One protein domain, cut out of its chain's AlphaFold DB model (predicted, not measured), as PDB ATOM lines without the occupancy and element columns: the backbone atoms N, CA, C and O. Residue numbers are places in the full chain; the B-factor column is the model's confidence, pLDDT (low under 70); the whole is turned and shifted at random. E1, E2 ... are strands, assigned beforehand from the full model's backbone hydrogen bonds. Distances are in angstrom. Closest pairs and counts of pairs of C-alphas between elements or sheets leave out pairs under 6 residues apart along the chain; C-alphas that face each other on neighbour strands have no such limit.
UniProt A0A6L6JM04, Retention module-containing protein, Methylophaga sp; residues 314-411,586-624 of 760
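What this domain is: This is residues 314 to 411 and 586 to 624 of the 760 residues of the protein "Retention module-containing protein" of Methylophaga sp (UniProt A0A6L6JM04). Two five-stranded sheets lie face to face as a sandwich, with their strands running roughly along the long axis of the body. One layer is built on the long hairpin E10 and E11; the other is the flatter row of E3, E9, E8, E7 and E6, and the small pair E1 and E4 bridges the two layers, E1 beside E11 and E4 beside E8. The printed part has 137 residues with no named helix and twelve named strands, E1 to E12 in order along the chain, and its class is all strand. The first sheet runs E5, E10, E11, E2, E12 and is mixed; the second runs E3, E9, E8, E7, E6 and is antiparallel throughout, as is the pair E1 and E4. The whole is compact, with a radius of gyration of the C-alphas of 15.0 A, yet elongated in outline, spanning 52 by 30 by 28 A.

Where its parts are: Begin with the longest strand, E11, residues 603 to 616: find C-alpha 603 at (-7.408, -37.298, 13.983) and go 38.5 A to C-alpha 616 at (8.685, -55.232, 44.015). Before it comes E10, residues 587 to 598, 33.4 A long. The same sheet holds E5, residues 356 to 362, 17.9 A; E2, residues 326 to 333, 22.4 A; and E12, residues 620 to 622. In the other sheet look for E6, residues 369 to 374; E7, residues 378 to 385, 23.6 A; E8, residues 388 to 396, 23.9 A; E9, residues 401 to 405; and E3, residues 339 to 344. The small pair is E1, residues 314 to 316, which begins at C-alpha 314 (-8.691, -43.525, 20.037), and E4, residues 347 to 350.

How they stand to each other: Start at the hairpin E10 and E11, antiparallel at 156 degrees, where N 589 and O 610 are 2.8 A apart. E11 bends by 52 degrees at residue 613. On its other side E2 is parallel to it at 27 degrees, with N 329 and O 609 at 2.8 A. Edge strand E12 is antiparallel to E2, N 330 to O 621 being 2.9 A; edge strand E5 is antiparallel to E10, N 360 to O 595 being 2.8 A. This sheet is twisted, its C-alphas lying up to 8.0 A off their best plane. Now look across to the other sheet: the facing parts are 8.8 A apart centre to centre, their best planes differ by 10 degrees, and the strands of the two sheets stand at 28 degrees. There E6, E7, E8 and E9 form a meander, each strand the antiparallel neighbour of the one before; N 382 and O 370, N 393 and O 381, and N 404 and O 392 are 2.8, 2.9 and 2.9 A apart. Edge strand E3 is the antiparallel neighbour of E9, with N 341 to O 403 at 2.9 A, and runs on into E4 across a break of 2 residues, at 32 degrees. E4 pairs with E1, N 315 to O 348 being 2.8 A. The closest C-alphas of E1 and E11 are those of Phe 314 and Ala 604, 5.4 A; of E4 and E8, those of Ala 347 and Leu 395, 6.5 A.

The domain as a whole: The two C-alphas farthest apart are those of Ala 353 and Asp 411, 52.8 A. Residues 412 to 585 are cut out, and C-alphas 411 and 586 stand 13.7 A apart across the cut. Of the links printed whole, E1 to E2 and E5 to E6 are short and the others tight. The model's mean pLDDT over the printed residues is 82.4; look for values under 70 at residues 316 to 326, 336 to 338 and 623 to 624.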
ATOM      1  N   PHE A 314      -9.819 -43.051  19.245       77.19
ATOM      2  CA  PHE A 314      -8.691 -43.525  20.037       77.19
ATOM      3  C   PHE A 314      -9.047 -43.330  21.500       77.19
ATOM      4  O   PHE A 314      -9.176 -42.192  21.949       77.19
ATOM      5  N   ARG A 315      -9.212 -44.431  22.223       70.50
ATOM      6  CA  ARG A 315      -9.520 -44.426  23.647       70.50
ATOM      7  C   ARG A 315      -8.378 -45.092  24.379       70.50
ATOM      8  O   ARG A 315      -7.955 -46.181  24.018       70.50
ATOM      9  N   VAL A 316      -7.873 -44.431  25.408       66.44
ATOM     10  CA  VAL A 316      -7.079 -45.113  26.430       66.44
ATOM     11  C   VAL A 316      -8.058 -45.408  27.545       66.44
ATOM     12  O   VAL A 316      -8.853 -44.545  27.909       66.44
ATOM     13  N   VAL A 317      -8.016 -46.634  28.031       61.38
ATOM     14  CA  VAL A 317      -8.835 -47.132  29.120       61.38
ATOM     15  C   VAL A 317      -8.852 -46.117  30.286       61.38
ATOM     16  O   VAL A 317      -7.785 -45.674  30.710       61.38
ATOM     17  N   ASN A 318     -10.059 -45.716  30.736       53.09
ATOM     18  CA  ASN A 318     -10.394 -44.534  31.567       53.09
ATOM     19  C   ASN A 318     -10.688 -43.199  30.830       53.09
ATOM     20  O   ASN A 318     -10.169 -42.153  31.224       53.09
ATOM     21  N   ASP A 319     -11.527 -43.178  29.787       49.28
ATOM     22  CA  ASP A 319     -11.972 -41.910  29.165       49.28
ATOM     23  C   ASP A 319     -13.470 -41.590  29.309       49.28
ATOM     24  O   ASP A 319     -13.942 -40.588  28.761       49.28
ATOM     25  N   ASP A 320     -14.208 -42.359  30.119       43.75
ATOM     26  CA  ASP A 320     -15.645 -42.154  30.338       43.75
ATOM     27  C   ASP A 320     -15.960 -40.957  31.249       43.75
ATOM     28  O   ASP A 320     -16.486 -41.090  32.357       43.75
ATOM     29  N   ALA A 321     -15.730 -39.763  30.699       40.44
ATOM     30  CA  ALA A 321     -16.225 -38.465  31.151       40.44
ATOM     31  C   ALA A 321     -15.472 -37.751  32.289       40.44
ATOM     32  O   ALA A 321     -15.962 -36.722  32.774       40.44
ATOM     33  N   ASP A 322     -14.252 -38.161  32.639       41.44
ATOM     34  CA  ASP A 322     -13.367 -37.281  33.399       41.44
ATOM     35  C   ASP A 322     -12.855 -36.147  32.506       41.44
ATOM     36  O   ASP A 322     -12.344 -36.331  31.407       41.44
ATOM     37  N   THR A 323     -12.959 -34.908  32.985       39.25
ATOM     38  CA  THR A 323     -12.448 -33.720  32.269       39.25
ATOM     39  C   THR A 323     -10.912 -33.697  32.095       39.25
ATOM     40  O   THR A 323     -10.359 -32.681  31.660       39.25
ATOM     41  N   GLY A 324     -10.217 -34.783  32.455       46.84
ATOM     42  CA  GLY A 324      -8.779 -34.976  32.324       46.84
ATOM     43  C   GLY A 324      -8.433 -35.901  31.157       46.84
ATOM     44  O   GLY A 324      -8.837 -37.049  31.113       46.84
ATOM     45  N   THR A 325      -7.617 -35.415  30.225       54.78
ATOM     46  CA  THR A 325      -7.096 -36.159  29.061       54.78
ATOM     47  C   THR A 325      -5.881 -37.044  29.383       54.78
ATOM     48  O   THR A 325      -5.089 -37.345  28.489       54.78
ATOM     49  N   LEU A 326      -5.666 -37.404  30.653       60.84
ATOM     50  CA  LEU A 326      -4.441 -38.060  31.112       60.84
ATOM     51  C   LEU A 326      -4.766 -39.307  31.941       60.84
ATOM     52  O   LEU A 326      -5.230 -39.188  33.069       60.84
ATOM     53  N   VAL A 327      -4.488 -40.485  31.382       70.44
ATOM     54  CA  VAL A 327      -4.636 -41.786  32.060       70.44
ATOM     55  C   VAL A 327      -3.331 -42.152  32.759       70.44
ATOM     56  O   VAL A 327      -2.278 -42.021  32.149       70.44
ATOM     57  N   SER A 328      -3.360 -42.638  34.000       78.38
ATOM     58  CA  SER A 328      -2.154 -43.088  34.708       78.38
ATOM     59  C   SER A 328      -2.094 -44.612  34.804       78.38
ATOM     60  O   SER A 328      -3.001 -45.244  35.335       78.38
ATOM     61  N   VAL A 329      -0.990 -45.196  34.338       85.69
ATOM     62  CA  VAL A 329      -0.673 -46.622  34.465       85.69
ATOM     63  C   VAL A 329       0.403 -46.782  35.529       85.69
ATOM     64  O   VAL A 329       1.492 -46.229  35.391       85.69
ATOM     65  N   THR A 330       0.150 -47.553  36.586       86.94
ATOM     66  CA  THR A 330       1.164 -47.847  37.612       86.94
ATOM     67  C   THR A 330       1.523 -49.324  37.612       86.94
ATOM     68  O   THR A 330       0.659 -50.171  37.801       86.94
ATOM     69  N   ALA A 331       2.810 -49.637  37.470       90.44
ATOM     70  CA  ALA A 331       3.333 -50.998  37.555       90.44
ATOM     71  C   ALA A 331       4.502 -51.086  38.544       90.44
ATOM     72  O   ALA A 331       5.264 -50.132  38.727       90.44
ATOM     73  N   TYR A 332       4.678 -52.244  39.176       89.88
ATOM     74  CA  TYR A 332       5.770 -52.466  40.124       89.88
ATOM     75  C   TYR A 332       7.037 -53.014  39.473       89.88
ATOM     76  O   TYR A 332       7.006 -53.604  38.392       89.88
ATOM     77  N   ASN A 333       8.170 -52.823  40.155       88.94
ATOM     78  CA  ASN A 333       9.446 -53.386  39.738       88.94
ATOM     79  C   ASN A 333       9.319 -54.907  39.617       88.94
ATOM     80  O   ASN A 333       8.797 -55.560  40.525       88.94
ATOM     81  N   SER A 334       9.809 -55.490  38.522       85.19
ATOM     82  CA  SER A 334       9.691 -56.934  38.356       85.19
ATOM     83  C   SER A 334      10.668 -57.663  39.268       85.19
ATOM     84  O   SER A 334      11.827 -57.264  39.390       85.19
ATOM     85  N   GLU A 335      10.269 -58.815  39.805       78.94
ATOM     86  CA  GLU A 335      11.251 -59.763  40.334       78.94
ATOM     87  C   GLU A 335      12.260 -60.177  39.228       78.94
ATOM     88  O   GLU A 335      11.992 -59.992  38.032       78.94
ATOM     89  N   PRO A 336      13.437 -60.738  39.577       69.81
ATOM     90  CA  PRO A 336      14.500 -61.072  38.617       69.81
ATOM     91  C   PRO A 336      14.084 -61.951  37.423       69.81
ATOM     92  O   PRO A 336      14.805 -61.993  36.424       69.81
ATOM     93  N   ASP A 337      12.931 -62.619  37.506       65.44
ATOM     94  CA  ASP A 337      12.374 -63.510  36.486       65.44
ATOM     95  C   ASP A 337      11.415 -62.825  35.476       65.44
ATOM     96  O   ASP A 337      10.739 -63.537  34.742       65.44
ATOM     97  N   GLN A 338      11.457 -61.484  35.352       68.25
ATOM     98  CA  GLN A 338      10.715 -60.636  34.386       68.25
ATOM     99  C   GLN A 338       9.187 -60.690  34.541       68.25
ATOM    100  O   GLN A 338       8.575 -61.748  34.422       68.25
ATOM    101  N   MET A 339       8.560 -59.529  34.747       81.38
ATOM    102  CA  MET A 339       7.103 -59.419  34.847       81.38
ATOM    103  C   MET A 339       6.544 -58.976  33.502       81.38
ATOM    104  O   MET A 339       7.018 -57.999  32.916       81.38
ATOM    105  N   VAL A 340       5.547 -59.705  33.020       87.44
ATOM    106  CA  VAL A 340       4.828 -59.369  31.799       87.44
ATOM    107  C   VAL A 340       3.349 -59.324  32.144       87.44
ATOM    108  O   VAL A 340       2.788 -60.340  32.549       87.44
ATOM    109  N   TYR A 341       2.758 -58.143  32.009       86.19
ATOM    110  CA  TYR A 341       1.316 -57.956  32.014       86.19
ATOM    111  C   TYR A 341       0.860 -58.148  30.568       86.19
ATOM    112  O   TYR A 341       1.091 -57.282  29.726       86.19
ATOM    113  N   ASP A 342       0.358 -59.342  30.268       84.31
ATOM    114  CA  ASP A 342      -0.174 -59.703  28.954       84.31
ATOM    115  C   ASP A 342      -1.686 -59.508  28.947       84.31
ATOM    116  O   ASP A 342      -2.322 -59.697  29.982       84.31
ATOM    117  N   ASP A 343      -2.237 -59.238  27.764       75.69
ATOM    118  CA  ASP A 343      -3.685 -59.172  27.555       75.69
ATOM    119  C   ASP A 343      -4.355 -58.049  28.365       75.69
ATOM    120  O   ASP A 343      -5.497 -58.163  28.801       75.69
ATOM    121  N   ILE A 344      -3.605 -56.968  28.602       74.69
ATOM    122  CA  ILE A 344      -4.127 -55.766  29.250       74.69
ATOM    123  C   ILE A 344      -4.795 -54.909  28.187       74.69
ATOM    124  O   ILE A 344      -4.277 -54.806  27.085       74.69
ATOM    125  N   GLN A 345      -5.907 -54.265  28.501       72.25
ATOM    126  CA  GLN A 345      -6.517 -53.303  27.592       72.25
ATOM    127  C   GLN A 345      -6.134 -51.913  28.079       72.25
ATOM    128  O   GLN A 345      -6.661 -51.437  29.076       72.25
ATOM    129  N   LEU A 346      -5.132 -51.295  27.459       75.12
ATOM    130  CA  LEU A 346      -4.699 -49.940  27.799       75.12
ATOM    131  C   LEU A 346      -5.196 -48.941  26.776       75.12
ATOM    132  O   LEU A 346      -5.617 -47.858  27.159       75.12
ATOM    133  N   ALA A 347      -5.134 -49.272  25.495       77.62
ATOM    134  CA  ALA A 347      -5.611 -48.425  24.425       77.62
ATOM    135  C   ALA A 347      -6.368 -49.252  23.391       77.62
ATOM    136  O   ALA A 347      -5.876 -50.273  22.922       77.62
ATOM    137  N   ASP A 348      -7.525 -48.750  22.989       73.94
ATOM    138  CA  ASP A 348      -8.247 -49.240  21.830       73.94
ATOM    139  C   ASP A 348      -8.351 -48.129  20.789       73.94
ATOM    140  O   ASP A 348      -8.555 -46.947  21.101       73.94
ATOM    141  N   TRP A 349      -8.181 -48.502  19.527       77.25
ATOM    142  CA  TRP A 349      -8.352 -47.583  18.427       77.25
ATOM    143  C   TRP A 349      -9.102 -48.180  17.252       77.25
ATOM    144  O   TRP A 349      -8.742 -49.204  16.672       77.25
ATOM    145  N   VAL A 350     -10.103 -47.426  16.817       73.56
ATOM    146  CA  VAL A 350     -10.919 -47.728  15.653       73.56
ATOM    147  C   VAL A 350     -10.583 -46.730  14.555       73.56
ATOM    148  O   VAL A 350     -10.656 -45.518  14.736       73.56
ATOM    149  N   LEU A 351     -10.208 -47.272  13.401       72.75
ATOM    150  CA  LEU A 351      -9.604 -46.537  12.289       72.75
ATOM    151  C   LEU A 351     -10.617 -45.973  11.276       72.75
ATOM    152  O   LEU A 351     -10.183 -45.530  10.222       72.75
ATOM    153  N   GLY A 352     -11.924 -46.065  11.548       71.94
ATOM    154  CA  GLY A 352     -12.976 -45.599  10.631       71.94
ATOM    155  C   GLY A 352     -13.138 -46.428   9.344       71.94
ATOM    156  O   GLY A 352     -12.400 -47.389   9.080       71.94
ATOM    157  N   ALA A 353     -14.145 -46.079   8.534       72.25
ATOM    158  CA  ALA A 353     -14.469 -46.761   7.279       72.25
ATOM    159  C   ALA A 353     -13.459 -46.524   6.156       72.25
ATOM    160  O   ALA A 353     -13.354 -47.332   5.218       72.25
ATOM    161  N   ASP A 354     -12.758 -45.407   6.227       72.75
ATOM    162  CA  ASP A 354     -11.752 -44.945   5.289       72.75
ATOM    163  C   ASP A 354     -10.362 -45.547   5.583       72.75
ATOM    164  O   ASP A 354      -9.564 -45.738   4.657       72.75
ATOM    165  N   GLY A 355     -10.150 -46.008   6.819       71.75
ATOM    166  CA  GLY A 355      -8.979 -46.735   7.286       71.75
ATOM    167  C   GLY A 355      -7.821 -45.809   7.647       71.75
ATOM    168  O   GLY A 355      -7.899 -44.604   7.541       71.75
ATOM    169  N   PHE A 356      -6.677 -46.370   8.027       75.62
ATOM    170  CA  PHE A 356      -5.587 -45.599   8.638       75.62
ATOM    171  C   PHE A 356      -4.523 -45.064   7.667       75.62
ATOM    172  O   PHE A 356      -3.927 -45.848   6.913       75.62
ATOM    173  N   GLU A 357      -4.180 -43.773   7.761       78.31
ATOM    174  CA  GLU A 357      -3.003 -43.203   7.087       78.31
ATOM    175  C   GLU A 357      -1.757 -43.294   7.960       78.31
ATOM    176  O   GLU A 357      -0.703 -43.764   7.499       78.31
ATOM    177  N   ASN A 358      -1.846 -42.818   9.205       80.56
ATOM    178  CA  ASN A 358      -0.697 -42.750  10.092       80.56
ATOM    179  C   ASN A 358      -1.074 -42.739  11.576       80.56
ATOM    180  O   ASN A 358      -2.161 -42.350  11.967       80.56
ATOM    181  N   ALA A 359      -0.122 -43.146  12.414       85.06
ATOM    182  CA  ALA A 359      -0.148 -42.806  13.825       85.06
ATOM    183  C   ALA A 359       1.138 -42.054  14.128       85.06
ATOM    184  O   ALA A 359       2.188 -42.301  13.517       85.06
ATOM    185  N   ALA A 360       1.067 -41.201  15.136       86.88
ATOM    186  CA  ALA A 360       2.184 -40.488  15.704       86.88
ATOM    187  C   ALA A 360       2.200 -40.695  17.219       86.88
ATOM    188  O   ALA A 360       1.171 -40.669  17.884       86.88
ATOM    189  N   VAL A 361       3.390 -40.908  17.773       91.50
ATOM    190  CA  VAL A 361       3.595 -40.870  19.224       91.50
ATOM    191  C   VAL A 361       4.452 -39.657  19.542       91.50
ATOM    192  O   VAL A 361       5.567 -39.517  19.028       91.50
ATOM    193  N   THR A 362       3.939 -38.787  20.404       93.81
ATOM    194  CA  THR A 362       4.640 -37.608  20.900       93.81
ATOM    195  C   THR A 362       5.120 -37.870  22.320       93.81
ATOM    196  O   THR A 362       4.328 -38.057  23.239       93.81
ATOM    197  N   ILE A 363       6.442 -37.862  22.499       94.31
ATOM    198  CA  ILE A 363       7.096 -37.991  23.806       94.31
ATOM    199  C   ILE A 363       7.538 -36.587  24.251       94.31
ATOM    200  O   ILE A 363       8.335 -35.966  23.536       94.31
ATOM    201  N   PRO A 364       7.048 -36.061  25.392       93.38
ATOM    202  CA  PRO A 364       7.423 -34.733  25.870       93.38
ATOM    203  C   PRO A 364       8.916 -34.574  26.178       93.38
ATOM    204  O   PRO A 364       9.612 -35.516  26.568       93.38
ATOM    205  N   ASP A 365       9.406 -33.335  26.074       91.38
ATOM    206  CA  ASP A 365      10.783 -32.987  26.435       91.38
ATOM    207  C   ASP A 365      11.078 -33.362  27.900       91.38
ATOM    208  O   ASP A 365      10.468 -32.838  28.831       91.38
ATOM    209  N   GLY A 366      12.078 -34.223  28.106       88.75
ATOM    210  CA  GLY A 366      12.513 -34.664  29.436       88.75
ATOM    211  C   GLY A 366      11.996 -36.041  29.857       88.75
ATOM    212  O   GLY A 366      12.503 -36.576  30.841       88.75
ATOM    213  N   VAL A 367      11.076 -36.641  29.098       95.38
ATOM    214  CA  VAL A 367      10.646 -38.032  29.284       95.38
ATOM    215  C   VAL A 367      11.654 -38.967  28.610       95.38
ATOM    216  O   VAL A 367      11.976 -38.810  27.433       95.38
ATOM    217  N   ASN A 368      12.189 -39.935  29.359       96.56
ATOM    218  CA  ASN A 368      13.205 -40.871  28.863       96.56
ATOM    219  C   ASN A 368      12.553 -42.116  28.239       96.56
ATOM    220  O   ASN A 368      12.580 -43.201  28.820       96.56
ATOM    221  N   ALA A 369      11.940 -41.939  27.071       97.19
ATOM    222  CA  ALA A 369      11.276 -42.999  26.318       97.19
ATOM    223  C   ALA A 369      11.618 -42.927  24.817       97.19
ATOM    224  O   ALA A 369      12.028 -41.882  24.307       97.19
ATOM    225  N   GLU A 370      11.454 -44.040  24.101       96.31
ATOM    226  CA  GLU A 370      11.694 -44.145  22.658       96.31
ATOM    227  C   GLU A 370      10.621 -45.002  21.983       96.31
ATOM    228  O   GLU A 370      10.340 -46.121  22.412       96.31
ATOM    229  N   VAL A 371      10.079 -44.509  20.868       95.75
ATOM    230  CA  VAL A 371       9.211 -45.290  19.980       95.75
ATOM    231  C   VAL A 371      10.074 -46.255  19.171       95.75
ATOM    232  O   VAL A 371      10.871 -45.844  18.326       95.75
ATOM    233  N   VAL A 372       9.917 -47.550  19.423       95.00
ATOM    234  CA  VAL A 372      10.692 -48.621  18.784       95.00
ATOM    235  C   VAL A 372      10.121 -48.963  17.411       95.00
ATOM    236  O   VAL A 372      10.864 -49.146  16.442       95.00
ATOM    237  N   SER A 373       8.797 -49.068  17.321       91.06
ATOM    238  CA  SER A 373       8.088 -49.342  16.075       91.06
ATOM    239  C   SER A 373       6.661 -48.834  16.126       91.06
ATOM    240  O   SER A 373       6.060 -48.756  17.191       91.06
ATOM    241  N   GLN A 374       6.122 -48.555  14.946       88.50
ATOM    242  CA  GLN A 374       4.761 -48.089  14.758       88.50
ATOM    243  C   GLN A 374       4.219 -48.650  13.447       88.50
ATOM    244  O   GLN A 374       4.906 -48.637  12.419       88.50
ATOM    245  N   SER A 375       3.010 -49.188  13.506       85.19
ATOM    246  CA  SER A 375       2.283 -49.770  12.385       85.19
ATOM    247  C   SER A 375       0.780 -49.621  12.612       85.19
ATOM    248  O   SER A 375       0.367 -49.186  13.679       85.19
ATOM    249  N   GLN A 376      -0.020 -50.011  11.621       76.69
ATOM    250  CA  GLN A 376      -1.481 -50.069  11.743       76.69
ATOM    251  C   GLN A 376      -1.961 -51.077  12.809       76.69
ATOM    252  O   GLN A 376      -3.071 -50.944  13.303       76.69
ATOM    253  N   ASP A 377      -1.143 -52.088  13.136       82.62
ATOM    254  CA  ASP A 377      -1.539 -53.188  14.023       82.62
ATOM    255  C   ASP A 377      -0.999 -52.983  15.450       82.62
ATOM    256  O   ASP A 377      -1.550 -53.537  16.394       82.62
ATOM    257  N   SER A 378       0.103 -52.233  15.613       89.62
ATOM    258  CA  SER A 378       0.729 -52.012  16.923       89.62
ATOM    259  C   SER A 378       1.727 -50.852  16.994       89.62
ATOM    260  O   SER A 378       2.370 -50.475  16.000       89.62
ATOM    261  N   ILE A 379       1.906 -50.347  18.217       91.94
ATOM    262  CA  ILE A 379       2.863 -49.318  18.633       91.94
ATOM    263  C   ILE A 379       3.714 -49.885  19.777       91.94
ATOM    264  O   ILE A 379       3.182 -50.384  20.759       91.94
ATOM    265  N   ILE A 380       5.045 -49.801  19.669       94.94
ATOM    266  CA  ILE A 380       5.972 -50.290  20.705       94.94
ATOM    267  C   ILE A 380       6.805 -49.131  21.243       94.94
ATOM    268  O   ILE A 380       7.506 -48.464  20.475       94.94
ATOM    269  N   ILE A 381       6.778 -48.935  22.560       96.62
ATOM    270  CA  ILE A 381       7.473 -47.862  23.273       96.62
ATOM    271  C   ILE A 381       8.379 -48.472  24.345       96.62
ATOM    272  O   ILE A 381       7.935 -49.250  25.186       96.62
ATOM    273  N   ASN A 382       9.659 -48.103  24.332       97.75
ATOM    274  CA  ASN A 382      10.600 -48.423  25.402       97.75
ATOM    275  C   ASN A 382      10.722 -47.255  26.376       97.75
ATOM    276  O   ASN A 382      10.874 -46.107  25.961       97.75
ATOM    277  N   PHE A 383      10.765 -47.576  27.660       97.75
ATOM    278  CA  PHE A 383      10.956 -46.656  28.774       97.75
ATOM    279  C   PHE A 383      12.291 -46.951  29.447       97.75
ATOM    280  O   PHE A 383      12.615 -48.119  29.671       97.75
ATOM    281  N   PHE A 384      13.078 -45.921  29.761       97.06
ATOM    282  CA  PHE A 384      14.474 -46.092  30.164       97.06
ATOM    283  C   PHE A 384      14.791 -45.535  31.555       97.06
ATOM    284  O   PHE A 384      14.524 -44.368  31.854       97.06
ATOM    285  N   ASP A 385      15.526 -46.324  32.341       95.00
ATOM    286  CA  ASP A 385      16.280 -45.868  33.512       95.00
ATOM    287  C   ASP A 385      17.731 -45.584  33.089       95.00
ATOM    288  O   ASP A 385      18.554 -46.485  32.889       95.00
ATOM    289  N   GLY A 386      18.047 -44.312  32.849       92.69
ATOM    290  CA  GLY A 386      19.331 -43.931  32.264       92.69
ATOM    291  C   GLY A 386      19.512 -44.502  30.851       92.69
ATOM    292  O   GLY A 386      18.883 -44.017  29.914       92.69
ATOM    293  N   GLU A 387      20.408 -45.485  30.694       93.94
ATOM    294  CA  GLU A 387      20.689 -46.165  29.411       93.94
ATOM    295  C   GLU A 387      20.039 -47.562  29.307       93.94
ATOM    296  O   GLU A 387      20.119 -48.190  28.250       93.94
ATOM    297  N   GLU A 388      19.423 -48.068  30.380       93.94
ATOM    298  CA  GLU A 388      18.823 -49.406  30.429       93.94
ATOM    299  C   GLU A 388      17.304 -49.332  30.252       93.94
ATOM    300  O   GLU A 388      16.660 -48.393  30.715       93.94
ATOM    301  N   VAL A 389      16.719 -50.317  29.563       95.62
ATOM    302  CA  VAL A 389      15.262 -50.399  29.381       95.62
ATOM    303  C   VAL A 389      14.637 -50.879  30.689       95.62
ATOM    304  O   VAL A 389      14.945 -51.975  31.152       95.62
ATOM    305  N   ALA A 390      13.769 -50.053  31.266       95.31
ATOM    306  CA  ALA A 390      13.014 -50.337  32.481       95.31
ATOM    307  C   ALA A 390      11.641 -50.958  32.183       95.31
ATOM    308  O   ALA A 390      11.174 -51.794  32.951       95.31
ATOM    309  N   ALA A 391      11.014 -50.594  31.059       96.62
ATOM    310  CA  ALA A 391       9.786 -51.227  30.582       96.62
ATOM    311  C   ALA A 391       9.647 -51.144  29.055       96.62
ATOM    312  O   ALA A 391      10.214 -50.256  28.415       96.62
ATOM    313  N   THR A 392       8.859 -52.052  28.487       96.69
ATOM    314  CA  THR A 392       8.402 -52.020  27.096       96.69
ATOM    315  C   THR A 392       6.884 -52.130  27.085       96.69
ATOM    316  O   THR A 392       6.343 -53.130  27.549       96.69
ATOM    317  N   LEU A 393       6.218 -51.109  26.549       95.19
ATOM    318  CA  LEU A 393       4.781 -51.104  26.295       95.19
ATOM    319  C   LEU A 393       4.537 -51.435  24.825       95.19
ATOM    320  O   LEU A 393       5.128 -50.808  23.941       95.19
ATOM    321  N   THR A 394       3.663 -52.397  24.582       93.94
ATOM    322  CA  THR A 394       3.137 -52.740  23.266       93.94
ATOM    323  C   THR A 394       1.647 -52.456  23.282       93.94
ATOM    324  O   THR A 394       0.916 -53.161  23.969       93.94
ATOM    325  N   LEU A 395       1.222 -51.447  22.531       90.50
ATOM    326  CA  LEU A 395      -0.188 -51.196  22.267       90.50
ATOM    327  C   LEU A 395      -0.575 -51.876  20.949       90.50
ATOM    328  O   LEU A 395       0.175 -51.753  19.972       90.50
ATOM    329  N   ASN A 396      -1.707 -52.565  20.899       86.31
ATOM    330  CA  ASN A 396      -2.210 -53.324  19.767       86.31
ATOM    331  C   ASN A 396      -3.611 -52.844  19.372       86.31
ATOM    332  O   ASN A 396      -4.455 -52.553  20.205       86.31
ATOM    333  N   ALA A 397      -3.871 -52.826  18.066       78.94
ATOM    334  CA  ALA A 397      -5.143 -52.375  17.499       78.94
ATOM    335  C   ALA A 397      -6.339 -53.295  17.808       78.94
ATOM    336  O   ALA A 397      -7.456 -52.996  17.408       78.94
ATOM    337  N   ASP A 398      -6.096 -54.466  18.399       75.75
ATOM    338  CA  ASP A 398      -7.127 -55.416  18.822       75.75
ATOM    339  C   ASP A 398      -7.446 -55.306  20.321       75.75
ATOM    340  O   ASP A 398      -8.140 -56.171  20.851       75.75
ATOM    341  N   GLY A 399      -6.904 -54.287  20.998       74.81
ATOM    342  CA  GLY A 399      -7.068 -54.041  22.428       74.81
ATOM    343  C   GLY A 399      -6.257 -54.977  23.328       74.81
ATOM    344  O   GLY A 399      -6.197 -54.753  24.529       74.81
ATOM    345  N   HIS A 400      -5.604 -56.014  22.794       80.44
ATOM    346  CA  HIS A 400      -4.837 -56.983  23.583       80.44
ATOM    347  C   HIS A 400      -3.398 -56.491  23.825       80.44
ATOM    348  O   HIS A 400      -2.433 -57.034  23.277       80.44
ATOM    349  N   ASP A 401      -3.229 -55.439  24.618       88.50
ATOM    350  CA  ASP A 401      -1.943 -54.796  24.897       88.50
ATOM    351  C   ASP A 401      -1.047 -55.612  25.840       88.50
ATOM    352  O   ASP A 401      -1.412 -56.629  26.437       88.50
ATOM    353  N   ASN A 402       0.204 -55.168  25.952       91.31
ATOM    354  CA  ASN A 402       1.224 -55.812  26.765       91.31
ATOM    355  C   ASN A 402       2.149 -54.775  27.412       91.31
ATOM    356  O   ASN A 402       2.686 -53.898  26.734       91.31
ATOM    357  N   LEU A 403       2.424 -54.936  28.707       93.25
ATOM    358  CA  LEU A 403       3.458 -54.191  29.420       93.25
ATOM    359  C   LEU A 403       4.480 -55.161  30.018       93.25
ATOM    360  O   LEU A 403       4.212 -55.877  30.982       93.25
ATOM    361  N   GLN A 404       5.694 -55.155  29.474       94.69
ATOM    362  CA  GLN A 404       6.832 -55.864  30.052       94.69
ATOM    363  C   GLN A 404       7.625 -54.925  30.962       94.69
ATOM    364  O   GLN A 404       8.178 -53.932  30.490       94.69
ATOM    365  N   VAL A 405       7.756 -55.270  32.244       94.69
ATOM    366  CA  VAL A 405       8.590 -54.537  33.208       94.69
ATOM    367  C   VAL A 405       9.863 -55.329  33.501       94.69
ATOM    368  O   VAL A 405       9.823 -56.535  33.759       94.69
ATOM    369  N   PHE A 406      11.007 -54.648  33.456       93.00
ATOM    370  CA  PHE A 406      12.322 -55.238  33.691       93.00
ATOM    371  C   PHE A 406      12.793 -54.980  35.127       93.00
ATOM    372  O   PHE A 406      12.610 -53.891  35.668       93.00
ATOM    373  N   ASN A 407      13.458 -55.977  35.722       91.44
ATOM    374  CA  ASN A 407      13.958 -55.888  37.091       91.44
ATOM    375  C   ASN A 407      15.038 -54.810  37.198       91.44
ATOM    376  O   ASN A 407      16.065 -54.878  36.518       91.44
ATOM    377  N   ARG A 408      14.827 -53.875  38.120       91.00
ATOM    378  CA  ARG A 408      15.809 -52.892  38.566       91.00
ATOM    379  C   ARG A 408      16.358 -53.334  39.916       91.00
ATOM    380  O   ARG A 408      15.650 -53.328  40.923       91.00
ATOM    381  N   ASP A 409      17.625 -53.734  39.933       85.75
ATOM    382  CA  ASP A 409      18.248 -54.304  41.125       85.75
ATOM    383  C   ASP A 409      18.272 -53.314  42.300       85.75
ATOM    384  O   ASP A 409      18.570 -52.126  42.157       85.75
ATOM    385  N   TYR A 410      18.023 -53.833  43.502       85.62
ATOM    386  CA  TYR A 410      18.155 -53.064  44.737       85.62
ATOM    387  C   TYR A 410      19.635 -52.765  44.994       85.62
ATOM    388  O   TYR A 410      20.481 -53.666  44.929       85.62
ATOM    389  N   ASP A 411      19.957 -51.531  45.380       82.81
ATOM    390  CA  ASP A 411      21.322 -51.211  45.791       82.81
ATOM    391  C   ASP A 411      21.598 -51.832  47.168       82.81
ATOM    392  O   ASP A 411      20.820 -51.698  48.117       82.81
ATOM    393  N   ASP A 586      11.284 -44.600  42.213       91.50
ATOM    394  CA  ASP A 586      10.175 -44.613  41.255       91.50
ATOM    395  C   ASP A 586      10.598 -43.889  39.962       91.50
ATOM    396  O   ASP A 586      11.363 -42.918  40.001       91.50
ATOM    397  N   LEU A 587      10.138 -44.392  38.815       93.94
ATOM    398  CA  LEU A 587      10.286 -43.735  37.515       93.94
ATOM    399  C   LEU A 587       8.910 -43.281  37.055       93.94
ATOM    400  O   LEU A 587       7.971 -44.069  37.073       93.94
ATOM    401  N   GLU A 588       8.811 -42.033  36.626       92.44
ATOM    402  CA  GLU A 588       7.557 -41.424  36.194       92.44
ATOM    403  C   GLU A 588       7.741 -40.880  34.773       92.44
ATOM    404  O   GLU A 588       8.685 -40.131  34.491       92.44
ATOM    405  N   TYR A 589       6.862 -41.293  33.865       93.94
ATOM    406  CA  TYR A 589       6.850 -40.901  32.461       93.94
ATOM    407  C   TYR A 589       5.511 -40.238  32.172       93.94
ATOM    408  O   TYR A 589       4.501 -40.926  32.127       93.94
ATOM    409  N   HIS A 590       5.506 -38.917  31.998       89.25
ATOM    410  CA  HIS A 590       4.264 -38.150  31.912       89.25
ATOM    411  C   HIS A 590       3.941 -37.666  30.499       89.25
ATOM    412  O   HIS A 590       4.841 -37.244  29.769       89.25
ATOM    413  N   GLY A 591       2.654 -37.612  30.168       86.06
ATOM    414  CA  GLY A 591       2.109 -36.894  29.021       86.06
ATOM    415  C   GLY A 591       2.507 -37.481  27.675       86.06
ATOM    416  O   GLY A 591       2.703 -36.726  26.724       86.06
ATOM    417  N   ILE A 592       2.679 -38.798  27.587       90.75
ATOM    418  CA  ILE A 592       2.939 -39.456  26.307       90.75
ATOM    419  C   ILE A 592       1.636 -39.455  25.526       90.75
ATOM    420  O   ILE A 592       0.646 -40.019  25.978       90.75
ATOM    421  N   THR A 593       1.642 -38.815  24.361       90.06
ATOM    422  CA  THR A 593       0.454 -38.690  23.515       90.06
ATOM    423  C   THR A 593       0.559 -39.638  22.336       90.06
ATOM    424  O   THR A 593       1.577 -39.649  21.639       90.06
ATOM    425  N   VAL A 594      -0.503 -40.396  22.087       88.75
ATOM    426  CA  VAL A 594      -0.697 -41.145  20.847       88.75
ATOM    427  C   VAL A 594      -1.780 -40.438  20.050       88.75
ATOM    428  O   VAL A 594      -2.819 -40.083  20.592       88.75
ATOM    429  N   GLU A 595      -1.501 -40.202  18.779       88.12
ATOM    430  CA  GLU A 595      -2.413 -39.624  17.803       88.12
ATOM    431  C   GLU A 595      -2.543 -40.614  16.648       88.12
ATOM    432  O   GLU A 595      -1.535 -41.131  16.157       88.12
ATOM    433  N   ILE A 596      -3.773 -40.904  16.245       85.50
ATOM    434  CA  ILE A 596      -4.096 -41.650  15.032       85.50
ATOM    435  C   ILE A 596      -4.736 -40.685  14.043       85.50
ATOM    436  O   ILE A 596      -5.538 -39.845  14.441       85.50
ATOM    437  N   GLU A 597      -4.364 -40.817  12.779       84.31
ATOM    438  CA  GLU A 597      -4.936 -40.105  11.643       84.31
ATOM    439  C   GLU A 597      -5.436 -41.154  10.645       84.31
ATOM    440  O   GLU A 597      -4.711 -42.098  10.281       84.31
ATOM    441  N   ASP A 598      -6.688 -41.023  10.239       80.44
ATOM    442  CA  ASP A 598      -7.276 -41.864   9.204       80.44
ATOM    443  C   ASP A 598      -6.807 -41.443   7.796       80.44
ATOM    444  O   ASP A 598      -5.822 -40.725   7.638       80.44
ATOM    445  N   THR A 599      -7.417 -41.988   6.747       78.00
ATOM    446  CA  THR A 599      -6.977 -41.818   5.354       78.00
ATOM    447  C   THR A 599      -7.377 -40.474   4.772       78.00
ATOM    448  O   THR A 599      -6.877 -40.075   3.706       78.00
ATOM    449  N   ASP A 600      -8.303 -39.797   5.421       71.62
ATOM    450  CA  ASP A 600      -8.933 -38.608   4.904       71.62
ATOM    451  C   ASP A 600      -8.554 -37.339   5.699       71.62
ATOM    452  O   ASP A 600      -8.604 -36.231   5.140       71.62
ATOM    453  N   GLY A 601      -7.931 -37.536   6.862       74.50
ATOM    454  CA  GLY A 601      -7.135 -36.565   7.606       74.50
ATOM    455  C   GLY A 601      -7.711 -36.222   8.975       74.50
ATOM    456  O   GLY A 601      -7.208 -35.290   9.616       74.50
ATOM    457  N   ASP A 602      -8.751 -36.929   9.408       79.50
ATOM    458  CA  ASP A 602      -9.305 -36.779  10.738       79.50
ATOM    459  C   ASP A 602      -8.426 -37.490  11.764       79.50
ATOM    460  O   ASP A 602      -7.753 -38.487  11.499       79.50
ATOM    461  N   SER A 603      -8.368 -36.904  12.959       85.25
ATOM    462  CA  SER A 603      -7.408 -37.298  13.983       85.25
ATOM    463  C   SER A 603      -8.071 -37.514  15.333       85.25
ATOM    464  O   SER A 603      -8.808 -36.645  15.807       85.25
ATOM    465  N   ALA A 604      -7.707 -38.600  16.005       83.12
ATOM    466  CA  ALA A 604      -8.008 -38.825  17.411       83.12
ATOM    467  C   ALA A 604      -6.707 -38.942  18.201       83.12
ATOM    468  O   ALA A 604      -5.731 -39.522  17.732       83.12
ATOM    469  N   SER A 605      -6.672 -38.378  19.406       85.56
ATOM    470  CA  SER A 605      -5.472 -38.427  20.239       85.56
ATOM    471  C   SER A 605      -5.811 -38.563  21.708       85.56
ATOM    472  O   SER A 605      -6.791 -37.987  22.173       85.56
ATOM    473  N   GLN A 606      -4.947 -39.259  22.438       82.69
ATOM    474  CA  GLN A 606      -5.066 -39.431  23.880       82.69
ATOM    475  C   GLN A 606      -3.683 -39.440  24.521       82.69
ATOM    476  O   GLN A 606      -2.691 -39.828  23.898       82.69
ATOM    477  N   SER A 607      -3.612 -38.980  25.772       86.00
ATOM    478  CA  SER A 607      -2.371 -38.973  26.544       86.00
ATOM    479  C   SER A 607      -2.442 -39.900  27.749       86.00
ATOM    480  O   SER A 607      -3.495 -40.063  28.366       86.00
ATOM    481  N   PHE A 608      -1.295 -40.475  28.100       85.88
ATOM    482  CA  PHE A 608      -1.142 -41.305  29.285       85.88
ATOM    483  C   PHE A 608       0.196 -41.061  29.995       85.88
ATOM    484  O   PHE A 608       1.172 -40.567  29.416       85.88
ATOM    485  N   ASP A 609       0.214 -41.458  31.259       88.12
ATOM    486  CA  ASP A 609       1.344 -41.508  32.164       88.12
ATOM    487  C   ASP A 609       1.671 -42.970  32.487       88.12
ATOM    488  O   ASP A 609       0.785 -43.813  32.605       88.12
ATOM    489  N   LEU A 610       2.956 -43.270  32.673       91.44
ATOM    490  CA  LEU A 610       3.423 -44.546  33.208       91.44
ATOM    491  C   LEU A 610       4.278 -44.292  34.448       91.44
ATOM    492  O   LEU A 610       5.267 -43.559  34.397       91.44
ATOM    493  N   VAL A 611       3.943 -44.950  35.550       90.62
ATOM    494  CA  VAL A 611       4.703 -44.940  36.797       90.62
ATOM    495  C   VAL A 611       5.232 -46.343  37.066       90.62
ATOM    496  O   VAL A 611       4.471 -47.286  37.251       90.62
ATOM    497  N   LEU A 612       6.556 -46.486  37.125       93.25
ATOM    498  CA  LEU A 612       7.219 -47.722  37.536       93.25
ATOM    499  C   LEU A 612       7.705 -47.584  38.974       93.25
ATOM    500  O   LEU A 612       8.669 -46.857  39.248       93.25
ATOM    501  N   LYS A 613       7.073 -48.306  39.897       91.06
ATOM    502  CA  LYS A 613       7.485 -48.323  41.302       91.06
ATOM    503  C   LYS A 613       8.864 -48.949  41.461       91.06
ATOM    504  O   LYS A 613       9.273 -49.826  40.702       91.06
ATOM    505  N   GLY A 614       9.621 -48.447  42.430       88.06
ATOM    506  CA  GLY A 614      10.911 -49.005  42.832       88.06
ATOM    507  C   GLY A 614      10.801 -50.323  43.594       88.06
ATOM    508  O   GLY A 614      11.684 -51.181  43.526       88.06
ATOM    509  N   GLU A 615       9.703 -50.475  44.322       86.62
ATOM    510  CA  GLU A 615       9.404 -51.656  45.118       86.62
ATOM    511  C   GLU A 615       8.932 -52.811  44.229       86.62
ATOM    512  O   GLU A 615       8.306 -52.595  43.189       86.62
ATOM    513  N   TYR A 616       9.244 -54.041  44.643       86.12
ATOM    514  CA  TYR A 616       8.685 -55.232  44.015       86.12
ATOM    515  C   TYR A 616       7.192 -55.358  44.299       86.12
ATOM    516  O   TYR A 616       6.739 -55.130  45.419       86.12
ATOM    517  N   GLY A 617       6.469 -55.807  43.285       80.88
ATOM    518  CA  GLY A 617       5.046 -56.094  43.329       80.88
ATOM    519  C   GLY A 617       4.630 -56.796  42.042       80.88
ATOM    520  O   GLY A 617       5.403 -56.865  41.082       80.88
ATOM    521  N   SER A 618       3.425 -57.347  42.045       76.31
ATOM    522  CA  SER A 618       2.819 -57.999  40.878       76.31
ATOM    523  C   SER A 618       1.532 -57.329  40.425       76.31
ATOM    524  O   SER A 618       0.886 -57.833  39.517       76.31
ATOM    525  N   GLU A 619       1.152 -56.237  41.080       77.00
ATOM    526  CA  GLU A 619      -0.071 -55.508  40.783       77.00
ATOM    527  C   GLU A 619       0.168 -54.551  39.606       77.00
ATOM    528  O   GLU A 619       1.220 -53.916  39.489       77.00
ATOM    529  N   LEU A 620      -0.816 -54.446  38.725       80.44
ATOM    530  CA  LEU A 620      -0.961 -53.336  37.793       80.44
ATOM    531  C   LEU A 620      -2.112 -52.498  38.336       80.44
ATOM    532  O   LEU A 620      -3.084 -53.068  38.804       80.44
ATOM    533  N   SER A 621      -2.001 -51.178  38.308       75.06
ATOM    534  CA  SER A 621      -3.115 -50.296  38.650       75.06
ATOM    535  C   SER A 621      -3.391 -49.374  37.475       75.06
ATOM    536  O   SER A 621      -2.471 -48.742  36.939       75.06
ATOM    537  N   LEU A 622      -4.665 -49.345  37.092       72.38
ATOM    538  CA  LEU A 622      -5.254 -48.475  36.087       72.38
ATOM    539  C   LEU A 622      -6.315 -47.621  36.780       72.38
ATOM    540  O   LEU A 622      -6.958 -48.073  37.719       72.38
ATOM    541  N   GLU A 623      -6.458 -46.367  36.358       62.41
ATOM    542  CA  GLU A 623      -7.372 -45.425  37.019       62.41
ATOM    543  C   GLU A 623      -8.864 -45.799  36.789       62.41
ATOM    544  O   GLU A 623      -9.671 -45.583  37.687       62.41
ATOM    545  N   ALA A 624      -9.220 -46.424  35.651       62.00
ATOM    546  CA  ALA A 624     -10.476 -47.162  35.393       62.00
ATOM    547  C   ALA A 624     -10.339 -48.023  34.117       62.00
ATOM    548  O   ALA A 624      -9.535 -47.685  33.255       62.00
TER     549      ALA A 624